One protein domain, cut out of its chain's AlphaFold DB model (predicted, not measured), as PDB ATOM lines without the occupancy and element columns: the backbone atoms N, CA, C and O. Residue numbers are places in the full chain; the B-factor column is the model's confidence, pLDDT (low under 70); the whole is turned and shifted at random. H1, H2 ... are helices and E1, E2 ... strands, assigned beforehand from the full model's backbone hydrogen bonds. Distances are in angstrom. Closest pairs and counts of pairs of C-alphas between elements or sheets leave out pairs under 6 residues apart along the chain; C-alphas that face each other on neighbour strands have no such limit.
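This is residues 193 to 270 of the 271 residues of an uncharacterized protein of Thraustotheca clavata (UniProt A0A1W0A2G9). A small head, made of the two-stranded hairpin E1 and E2 with the short helix H1 packed on it, is joined to one long helix, H2, whose far part sticks out as an arm at residues 258 to 268. A long stretch with no named element, residues 206 to 228, leads from E2 to H1. The printed part has 78 residues, with two named strands and two named helices in the order E1, E2, H1, H2; the sheet E1 - E2 is antiparallel and the class is mixed, helices and strands. The whole is loose, with a radius of gyration of the C-alphas of 15.3 A, and only just elongated, spanning 51 by 26 by 19 A.

E1, residues 193 to 197, and E2, residues 200 to 205, form a hairpin with a tight link, their directions at 140 degrees. N 195 and O 202 are 2.9 A apart, and N 204 and O 193 are 2.8 A apart, both within hydrogen-bond range. Residues 201 to 202 of E2 also pair antiparallel with residues 225 to 226. H1, residues 229 to 236, has its closest C-alphas to E1 at Cys 232 and Cys 194, 5.9 A apart. Its closest to E2 are those of Ala 229 and Val 201, 6.1 A apart. H2, residues 243 to 268, is apart from E1, E2 and H1. In H1 and H2 every O i to N i+4 pair is within hydrogen-bond range.

E1 begins at C-alpha 193, (274.166, 373.244, 214.672), and is 12.1 A long; E2 is 16.2 A and H1 10.5 A. H2 runs 37.6 A to C-alpha 268 at (305.821, 371.935, 244.292).

The C-alphas farthest apart, of Asp 230 and Gly 270, are 50.7 A apart. Residues 258 to 270 stand free; the body without them spans 34 by 22 by 19 A. The printed part has no cut. The link from E2 to H1 is long, 23 residues. Mean pLDDT of the printed part is 71.9; residues 207 to 208, 216 to 221 and 242 to 270 are under 70.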
ATOM      1  N   GLN A 193     274.481 372.023 215.401       90.50
ATOM      2  CA  GLN A 193     274.166 373.244 214.672       90.50
ATOM      3  C   GLN A 193     275.181 374.337 214.974       90.50
ATOM      4  O   GLN A 193     275.612 374.533 216.112       90.50
ATOM      5  N   CYS A 194     275.521 375.084 213.933       93.81
ATOM      6  CA  CYS A 194     276.380 376.247 214.033       93.81
ATOM      7  C   CYS A 194     275.563 377.451 214.485       93.81
ATOM      8  O   CYS A 194     274.641 377.887 213.800       93.81
ATOM      9  N   VAL A 195     275.888 377.980 215.662       94.00
ATOM     10  CA  VAL A 195     275.182 379.113 216.263       94.00
ATOM     11  C   VAL A 195     276.148 380.255 216.531       94.00
ATOM     12  O   VAL A 195     277.283 380.054 216.974       94.00
ATOM     13  N   LYS A 196     275.695 381.482 216.268       93.88
ATOM     14  CA  LYS A 196     276.454 382.688 216.593       93.88
ATOM     15  C   LYS A 196     276.384 382.938 218.098       93.88
ATOM     16  O   LYS A 196     275.304 383.046 218.673       93.88
ATOM     17  N   ASN A 197     277.544 383.049 218.722       88.44
ATOM     18  CA  ASN A 197     277.734 383.393 220.122       88.44
ATOM     19  C   ASN A 197     278.492 384.732 220.227       88.44
ATOM     20  O   ASN A 197     279.020 385.244 219.238       88.44
ATOM     21  N   LYS A 198     278.574 385.308 221.431       86.88
ATOM     22  CA  LYS A 198     279.260 386.584 221.700       86.88
ATOM     23  C   LYS A 198     280.725 386.585 221.245       86.88
ATOM     24  O   LYS A 198     281.213 387.612 220.795       86.88
ATOM     25  N   ASN A 199     281.386 385.430 221.325       86.56
ATOM     26  CA  ASN A 199     282.811 385.279 221.028       86.56
ATOM     27  C   ASN A 199     283.093 384.695 219.628       86.56
ATOM     28  O   ASN A 199     284.245 384.414 219.325       86.56
ATOM     29  N   GLY A 200     282.068 384.472 218.795       92.88
ATOM     30  CA  GLY A 200     282.213 383.870 217.463       92.88
ATOM     31  C   GLY A 200     281.175 382.784 217.187       92.88
ATOM     32  O   GLY A 200     280.139 382.727 217.847       92.88
ATOM     33  N   VAL A 201     281.427 381.923 216.203       95.94
ATOM     34  CA  VAL A 201     280.523 380.812 215.863       95.94
ATOM     35  C   VAL A 201     280.929 379.558 216.630       95.94
ATOM     36  O   VAL A 201     282.113 379.260 216.726       95.94
ATOM     37  N   ILE A 202     279.966 378.813 217.171       93.81
ATOM     38  CA  ILE A 202     280.205 377.528 217.846       93.81
ATOM     39  C   ILE A 202     279.310 376.438 217.253       93.81
ATOM     40  O   ILE A 202     278.198 376.727 216.815       93.81
ATOM     41  N   ALA A 203     279.760 375.185 217.299       91.81
ATOM     42  CA  ALA A 203     278.931 374.022 216.991       91.81
ATOM     43  C   ALA A 203     278.295 373.499 218.285       91.81
ATOM     44  O   ALA A 203     279.011 373.020 219.168       91.81
ATOM     45  N   ARG A 204     276.969 373.607 218.411       88.88
ATOM     46  CA  ARG A 204     276.189 373.214 219.596       88.88
ATOM     47  C   ARG A 204     275.208 372.100 219.261       88.88
ATOM     48  O   ARG A 204     274.647 372.082 218.174       88.88
ATOM     49  N   PHE A 205     274.950 371.210 220.209       82.25
ATOM     50  CA  PHE A 205     273.895 370.214 220.078       82.25
ATOM     51  C   PHE A 205     272.506 370.853 220.085       82.25
ATOM     52  O   PHE A 205     272.253 371.844 220.776       82.25
ATOM     53  N   TYR A 206     271.584 370.263 219.324       73.69
ATOM     54  CA  TYR A 206     270.187 370.694 219.331       73.69
ATOM     55  C   TYR A 206     269.486 370.336 220.652       73.69
ATOM     56  O   TYR A 206     268.764 371.147 221.224       73.69
ATOM     57  N   SER A 207     269.743 369.129 221.165       69.69
ATOM     58  CA  SER A 207     269.082 368.560 222.349       69.69
ATOM     59  C   SER A 207     269.700 368.971 223.688       69.69
ATOM     60  O   SER A 207     269.118 368.719 224.740       69.69
ATOM     61  N   SER A 208     270.888 369.575 223.677       66.69
ATOM     62  CA  SER A 208     271.641 369.908 224.887       66.69
ATOM     63  C   SER A 208     272.516 371.139 224.664       66.69
ATOM     64  O   SER A 208     272.979 371.389 223.558       66.69
ATOM     65  N   ASN A 209     272.795 371.911 225.716       70.69
ATOM     66  CA  ASN A 209     273.689 373.076 225.630       70.69
ATOM     67  C   ASN A 209     275.180 372.699 225.491       70.69
ATOM     68  O   ASN A 209     276.047 373.546 225.691       70.69
ATOM     69  N   PHE A 210     275.490 371.445 225.155       80.12
ATOM     70  CA  PHE A 210     276.852 371.011 224.883       80.12
ATOM     71  C   PHE A 210     277.302 371.489 223.508       80.12
ATOM     72  O   PHE A 210     276.504 371.675 222.589       80.12
ATOM     73  N   CYS A 211     278.604 371.672 223.362       84.75
ATOM     74  CA  CYS A 211     279.237 372.091 222.126       84.75
ATOM     75  C   CYS A 211     280.452 371.220 221.835       84.75
ATOM     76  O   CYS A 211     280.903 370.456 222.688       84.75
ATOM     77  N   LEU A 212     280.974 371.336 220.617       85.69
ATOM     78  CA  LEU A 212     282.228 370.695 220.247       85.69
ATOM     79  C   LEU A 212     283.353 371.262 221.134       85.69
ATOM     80  O   LEU A 212     283.601 372.472 221.073       85.69
ATOM     81  N   PRO A 213     283.990 370.440 221.989       79.75
ATOM     82  CA  PRO A 213     284.939 370.934 222.974       79.75
ATOM     83  C   PRO A 213     286.203 371.431 222.286       79.75
ATOM     84  O   PRO A 213     286.599 370.933 221.231       79.75
ATOM     85  N   ARG A 214     286.840 372.421 222.893       81.69
ATOM     86  CA  ARG A 214     288.177 372.856 222.514       81.69
ATOM     87  C   ARG A 214     289.198 371.886 223.128       81.69
ATOM     88  O   ARG A 214     289.105 371.554 224.304       81.69
ATOM     89  N   THR A 215     290.147 371.408 222.333       72.00
ATOM     90  CA  THR A 215     291.114 370.353 222.712       72.00
ATOM     91  C   THR A 215     292.245 370.863 223.610       72.00
ATOM     92  O   THR A 215     292.745 370.125 224.450       72.00
ATOM     93  N   ASN A 216     292.622 372.140 223.493       68.31
ATOM     94  CA  ASN A 216     293.773 372.734 224.190       68.31
ATOM     95  C   ASN A 216     293.442 373.409 225.537       68.31
ATOM     96  O   ASN A 216     294.218 374.238 226.018       68.31
ATOM     97  N   THR A 217     292.270 373.156 226.120       64.06
ATOM     98  CA  THR A 217     291.818 373.889 227.306       64.06
ATOM     99  C   THR A 217     291.370 372.970 228.426       64.06
ATOM    100  O   THR A 217     290.746 371.936 228.221       64.06
ATOM    101  N   THR A 218     291.671 373.398 229.648       59.78
ATOM    102  CA  THR A 218     291.241 372.760 230.893       59.78
ATOM    103  C   THR A 218     289.768 373.028 231.208       59.78
ATOM    104  O   THR A 218     289.195 372.426 232.115       59.78
ATOM    105  N   TYR A 219     289.116 373.949 230.494       60.53
ATOM    106  CA  TYR A 219     287.718 374.273 230.737       60.53
ATOM    107  C   TYR A 219     286.806 373.342 229.939       60.53
ATOM    108  O   TYR A 219     286.616 373.506 228.741       60.53
ATOM    109  N   TRP A 220     286.165 372.412 230.640       58.22
ATOM    110  CA  TRP A 220     285.213 371.434 230.096       58.22
ATOM    111  C   TRP A 220     284.017 372.052 229.341       58.22
ATOM    112  O   TRP A 220     283.396 371.385 228.524       58.22
ATOM    113  N   ASN A 221     283.718 373.336 229.565       66.25
ATOM    114  CA  ASN A 221     282.664 374.077 228.859       66.25
ATOM    115  C   ASN A 221     283.172 374.965 227.718       66.25
ATOM    116  O   ASN A 221     282.394 375.716 227.128       66.25
ATOM    117  N   ALA A 222     284.472 374.955 227.433       82.44
ATOM    118  CA  ALA A 222     285.017 375.785 226.378       82.44
ATOM    119  C   ALA A 222     284.727 375.150 225.017       82.44
ATOM    120  O   ALA A 222     285.301 374.131 224.631       82.44
ATOM    121  N   CYS A 223     283.821 375.787 224.288       87.19
ATOM    122  CA  CYS A 223     283.512 375.433 222.916       87.19
ATOM    123  C   CYS A 223     284.658 375.816 221.983       87.19
ATOM    124  O   CYS A 223     285.272 376.875 222.138       87.19
ATOM    125  N   THR A 224     284.872 375.003 220.956       89.88
ATOM    126  CA  THR A 224     285.636 375.425 219.783       89.88
ATOM    127  C   THR A 224     284.929 376.615 219.137       89.88
ATOM    128  O   THR A 224     283.732 376.551 218.840       89.88
ATOM    129  N   ILE A 225     285.673 377.706 218.953       93.19
ATOM    130  CA  ILE A 225     285.214 378.902 218.248       93.19
ATOM    131  C   ILE A 225     285.684 378.780 216.805       93.19
ATOM    132  O   ILE A 225     286.880 378.687 216.537       93.19
ATOM    133  N   PHE A 226     284.733 378.765 215.885       95.25
ATOM    134  CA  PHE A 226     284.988 378.673 214.458       95.25
ATOM    135  C   PHE A 226     285.187 380.071 213.860       95.25
ATOM    136  O   PHE A 226     284.485 381.006 214.267       95.25
ATOM    137  N   PRO A 227     286.082 380.222 212.863       95.50
ATOM    138  CA  PRO A 227     286.314 381.511 212.209       95.50
ATOM    139  C   PRO A 227     285.080 382.059 211.475       95.50
ATOM    140  O   PRO A 227     284.885 383.271 211.408       95.50
ATOM    141  N   SER A 228     284.227 381.180 210.937       96.25
ATOM    142  CA  SER A 228     282.998 381.550 210.228       96.25
ATOM    143  C   SER A 228     281.901 380.491 210.380       96.25
ATOM    144  O   SER A 228     282.152 379.370 210.836       96.25
ATOM    145  N   ALA A 229     280.673 380.850 209.990       95.88
ATOM    146  CA  ALA A 229     279.551 379.912 209.934       95.88
ATOM    147  C   ALA A 229     279.805 378.790 208.921       95.88
ATOM    148  O   ALA A 229     279.640 377.624 209.263       95.88
ATOM    149  N   ASP A 230     280.316 379.130 207.738       95.94
ATOM    150  CA  ASP A 230     280.588 378.159 206.672       95.94
ATOM    151  C   ASP A 230     281.634 377.118 207.081       95.94
ATOM    152  O   ASP A 230     281.479 375.925 206.811       95.94
ATOM    153  N   ILE A 231     282.690 377.556 207.776       95.31
ATOM    154  CA  ILE A 231     283.719 376.659 208.315       95.31
ATOM    155  C   ILE A 231     283.107 375.733 209.370       95.31
ATOM    156  O   ILE A 231     283.320 374.524 209.313       95.31
ATOM    157  N   CYS A 232     282.292 376.272 210.280       95.25
ATOM    158  CA  CYS A 232     281.581 375.466 211.267       95.25
ATOM    159  C   CYS A 232     280.685 374.408 210.607       95.25
ATOM    160  O   CYS A 232     280.772 373.226 210.944       95.25
ATOM    161  N   GLU A 233     279.856 374.804 209.640       94.12
ATOM    162  CA  GLU A 233     278.932 373.890 208.965       94.12
ATOM    163  C   GLU A 233     279.681 372.795 208.208       94.12
ATOM    164  O   GLU A 233     279.279 371.631 208.223       94.12
ATOM    165  N   SER A 234     280.793 373.159 207.570       93.12
ATOM    166  CA  SER A 234     281.638 372.224 206.830       93.12
ATOM    167  C   SER A 234     282.322 371.226 207.766       93.12
ATOM    168  O   SER A 234     282.364 370.037 207.460       93.12
ATOM    169  N   SER A 235     282.798 371.671 208.935       92.56
ATOM    170  CA  SER A 235     283.393 370.783 209.938       92.56
ATOM    171  C   SER A 235     282.357 369.821 210.519       92.56
ATOM    172  O   SER A 235     282.617 368.623 210.622       92.56
ATOM    173  N   VAL A 236     281.165 370.320 210.860       90.56
ATOM    174  CA  VAL A 236     280.091 369.522 211.467       90.56
ATOM    175  C   VAL A 236     279.580 368.431 210.525       90.56
ATOM    176  O   VAL A 236     279.369 367.304 210.968       90.56
ATOM    177  N   LYS A 237     279.458 368.715 209.219       89.81
ATOM    178  CA  LYS A 237     279.020 367.733 208.206       89.81
ATOM    179  C   LYS A 237     279.894 366.479 208.141       89.81
ATOM    180  O   LYS A 237     279.421 365.452 207.665       89.81
ATOM    181  N   SER A 238     281.134 366.558 208.614       89.50
ATOM    182  CA  SER A 238     282.093 365.454 208.600       89.50
ATOM    183  C   SER A 238     282.538 365.026 209.999       89.50
ATOM    184  O   SER A 238     283.421 364.184 210.101       89.50
ATOM    185  N   TYR A 239     281.962 365.563 211.080       90.00
ATOM    186  CA  TYR A 239     282.416 365.267 212.440       90.00
ATOM    187  C   TYR A 239     281.704 364.064 213.066       90.00
ATOM    188  O   TYR A 239     280.487 364.060 213.244       90.00
ATOM    189  N   LEU A 240     282.471 363.063 213.494       88.44
ATOM    190  CA  LEU A 240     281.970 361.933 214.267       88.44
ATOM    191  C   LEU A 240     281.854 362.309 215.749       88.44
ATOM    192  O   LEU A 240     282.853 362.422 216.453       88.44
ATOM    193  N   PHE A 241     280.628 362.396 216.266       76.69
ATOM    194  CA  PHE A 241     280.371 362.651 217.693       76.69
ATOM    195  C   PHE A 241     279.416 361.627 218.296       76.69
ATOM    196  O   PHE A 241     278.424 361.297 217.668       76.69
ATOM    197  N   SER A 242     279.632 361.160 219.527       64.12
ATOM    198  CA  SER A 242     278.561 360.487 220.286       64.12
ATOM    199  C   SER A 242     278.181 361.338 221.483       64.12
ATOM    200  O   SER A 242     279.060 361.887 222.143       64.12
ATOM    201  N   SER A 243     276.887 361.442 221.778       55.00
ATOM    202  CA  SER A 243     276.398 362.122 222.982       55.00
ATOM    203  C   SER A 243     277.013 361.519 224.254       55.00
ATOM    204  O   SER A 243     277.444 362.254 225.139       55.00
ATOM    205  N   GLN A 244     277.164 360.192 224.306       53.31
ATOM    206  CA  GLN A 244     277.831 359.481 225.403       53.31
ATOM    207  C   GLN A 244     279.347 359.734 225.456       53.31
ATOM    208  O   GLN A 244     279.912 359.827 226.541       53.31
ATOM    209  N   ASN A 245     280.007 359.910 224.312       53.84
ATOM    210  CA  ASN A 245     281.443 360.162 224.202       53.84
ATOM    211  C   ASN A 245     281.782 361.620 224.420       53.84
ATOM    212  O   ASN A 245     282.893 361.898 224.823       53.84
ATOM    213  N   ILE A 246     280.858 362.554 224.221       54.66
ATOM    214  CA  ILE A 246     281.064 363.920 224.695       54.66
ATOM    215  C   ILE A 246     281.046 363.920 226.213       54.66
ATOM    216  O   ILE A 246     281.974 364.438 226.812       54.66
ATOM    217  N   VAL A 247     280.097 363.232 226.850       50.69
ATOM    218  CA  VAL A 247     280.126 363.044 228.311       50.69
ATOM    219  C   VAL A 247     281.383 362.274 228.753       50.69
ATOM    220  O   VAL A 247     281.973 362.609 229.777       50.69
ATOM    221  N   GLY A 248     281.837 361.287 227.976       51.59
ATOM    222  CA  GLY A 248     283.062 360.518 228.218       51.59
ATOM    223  C   GLY A 248     284.354 361.328 228.065       51.59
ATOM    224  O   GLY A 248     285.189 361.293 228.960       51.59
ATOM    225  N   ILE A 249     284.500 362.107 226.992       51.25
ATOM    226  CA  ILE A 249     285.611 363.042 226.746       51.25
ATOM    227  C   ILE A 249     285.611 364.124 227.830       51.25
ATOM    228  O   ILE A 249     286.652 364.389 228.420       51.25
ATOM    229  N   LEU A 250     284.441 364.660 228.197       49.12
ATOM    230  CA  LEU A 250     284.298 365.587 229.325       49.12
ATOM    231  C   LEU A 250     284.779 364.960 230.650       49.12
ATOM    232  O   LEU A 250     285.425 365.635 231.450       49.12
ATOM    233  N   ARG A 251     284.516 363.664 230.879       46.44
ATOM    234  CA  ARG A 251     284.975 362.926 232.073       46.44
ATOM    235  C   ARG A 251     286.463 362.562 232.037       46.44
ATOM    236  O   ARG A 251     287.123 362.660 233.068       46.44
ATOM    237  N   LEU A 252     287.007 362.166 230.887       47.97
ATOM    238  CA  LEU A 252     288.422 361.805 230.725       47.97
ATOM    239  C   LEU A 252     289.331 363.034 230.807       47.97
ATOM    240  O   LEU A 252     290.359 362.978 231.479       47.97
ATOM    241  N   CYS A 253     288.911 364.170 230.242       45.91
ATOM    242  CA  CYS A 253     289.579 365.451 230.470       45.91
ATOM    243  C   CYS A 253     289.582 365.810 231.965       45.91
ATOM    244  O   CYS A 253     290.614 366.221 232.485       45.91
ATOM    245  N   ALA A 254     288.483 365.583 232.696       42.47
ATOM    246  CA  ALA A 254     288.446 365.812 234.143       42.47
ATOM    247  C   ALA A 254     289.412 364.895 234.926       42.47
ATOM    248  O   ALA A 254     290.092 365.359 235.840       42.47
ATOM    249  N   ALA A 255     289.525 363.619 234.547       44.00
ATOM    250  CA  ALA A 255     290.433 362.666 235.190       44.00
ATOM    251  C   ALA A 255     291.918 362.969 234.901       44.00
ATOM    252  O   ALA A 255     292.732 362.977 235.827       44.00
ATOM    253  N   MET A 256     292.268 363.297 233.649       49.72
ATOM    254  CA  MET A 256     293.621 363.751 233.292       49.72
ATOM    255  C   MET A 256     293.993 365.055 234.005       49.72
ATOM    256  O   MET A 256     295.144 365.227 234.399       49.72
ATOM    257  N   MET A 257     293.029 365.950 234.239       46.44
ATOM    258  CA  MET A 257     293.259 367.177 235.001       46.44
ATOM    259  C   MET A 257     293.533 366.929 236.482       46.44
ATOM    260  O   MET A 257     294.406 367.588 237.040       46.44
ATOM    261  N   ILE A 258     292.841 365.979 237.117       48.09
ATOM    262  CA  ILE A 258     293.138 365.588 238.504       48.09
ATOM    263  C   ILE A 258     294.551 365.003 238.578       48.09
ATOM    264  O   ILE A 258     295.336 365.418 239.424       48.09
ATOM    265  N   ALA A 259     294.912 364.114 237.650       48.03
ATOM    266  CA  ALA A 259     296.249 363.530 237.602       48.03
ATOM    267  C   ALA A 259     297.347 364.587 237.374       48.03
ATOM    268  O   ALA A 259     298.356 364.585 238.077       48.03
ATOM    269  N   TRP A 260     297.137 365.533 236.452       43.91
ATOM    270  CA  TRP A 260     298.092 366.612 236.183       43.91
ATOM    271  C   TRP A 260     298.197 367.611 237.344       43.91
ATOM    272  O   TRP A 260     299.298 368.023 237.706       43.91
ATOM    273  N   ALA A 261     297.075 367.971 237.974       44.16
ATOM    274  CA  ALA A 261     297.065 368.846 239.143       44.16
ATOM    275  C   ALA A 261     297.756 368.191 240.351       44.16
ATOM    276  O   ALA A 261     298.547 368.853 241.018       44.16
ATOM    277  N   ILE A 262     297.528 366.894 240.589       51.53
ATOM    278  CA  ILE A 262     298.221 366.121 241.631       51.53
ATOM    279  C   ILE A 262     299.722 366.043 241.334       51.53
ATOM    280  O   ILE A 262     300.526 366.324 242.221       51.53
ATOM    281  N   ALA A 263     300.116 365.741 240.093       53.06
ATOM    282  CA  ALA A 263     301.525 365.697 239.698       53.06
ATOM    283  C   ALA A 263     302.216 367.060 239.883       53.06
ATOM    284  O   ALA A 263     303.337 367.132 240.382       53.06
ATOM    285  N   ARG A 264     301.528 368.159 239.550       47.94
ATOM    286  CA  ARG A 264     302.043 369.522 239.734       47.94
ATOM    287  C   ARG A 264     302.122 369.936 241.207       47.94
ATOM    288  O   ARG A 264     303.056 370.637 241.578       47.94
ATOM    289  N   MET A 265     301.179 369.503 242.046       47.59
ATOM    290  CA  MET A 265     301.246 369.728 243.497       47.59
ATOM    291  C   MET A 265     302.387 368.934 244.136       47.59
ATOM    292  O   MET A 265     303.126 369.503 244.932       47.59
ATOM    293  N   ALA A 266     302.590 367.677 243.733       50.50
ATOM    294  CA  ALA A 266     303.685 366.839 244.225       50.50
ATOM    295  C   ALA A 266     305.074 367.409 243.878       50.50
ATOM    296  O   ALA A 266     305.993 367.330 244.690       50.50
ATOM    297  N   LEU A 267     305.219 368.027 242.701       55.66
ATOM    298  CA  LEU A 267     306.457 368.698 242.286       55.66
ATOM    299  C   LEU A 267     306.732 369.997 243.062       55.66
ATOM    300  O   LEU A 267     307.889 370.356 243.245       55.66
ATOM    301  N   ASN A 268     305.690 370.680 243.542       52.78
ATOM    302  CA  ASN A 268     305.821 371.935 244.292       52.78
ATOM    303  C   ASN A 268     305.905 371.740 245.816       52.78
ATOM    304  O   ASN A 268     306.247 372.680 246.522       52.78
ATOM    305  N   SER A 269     305.581 370.555 246.340       56.59
ATOM    306  CA  SER A 269     305.696 370.233 247.772       56.59
ATOM    307  C   SER A 269     307.061 369.657 248.171       56.59
ATOM    308  O   SER A 269     307.260 369.322 249.334       56.59
ATOM    309  N   GLY A 270     307.972 369.484 247.208       51.84
ATOM    310  CA  GLY A 270     309.313 368.927 247.411       51.84
ATOM    311  C   GLY A 270     310.443 369.960 247.485       51.84
ATOM    312  O   GLY A 270     311.603 369.562 247.412       51.84
TER     313      GLY A 270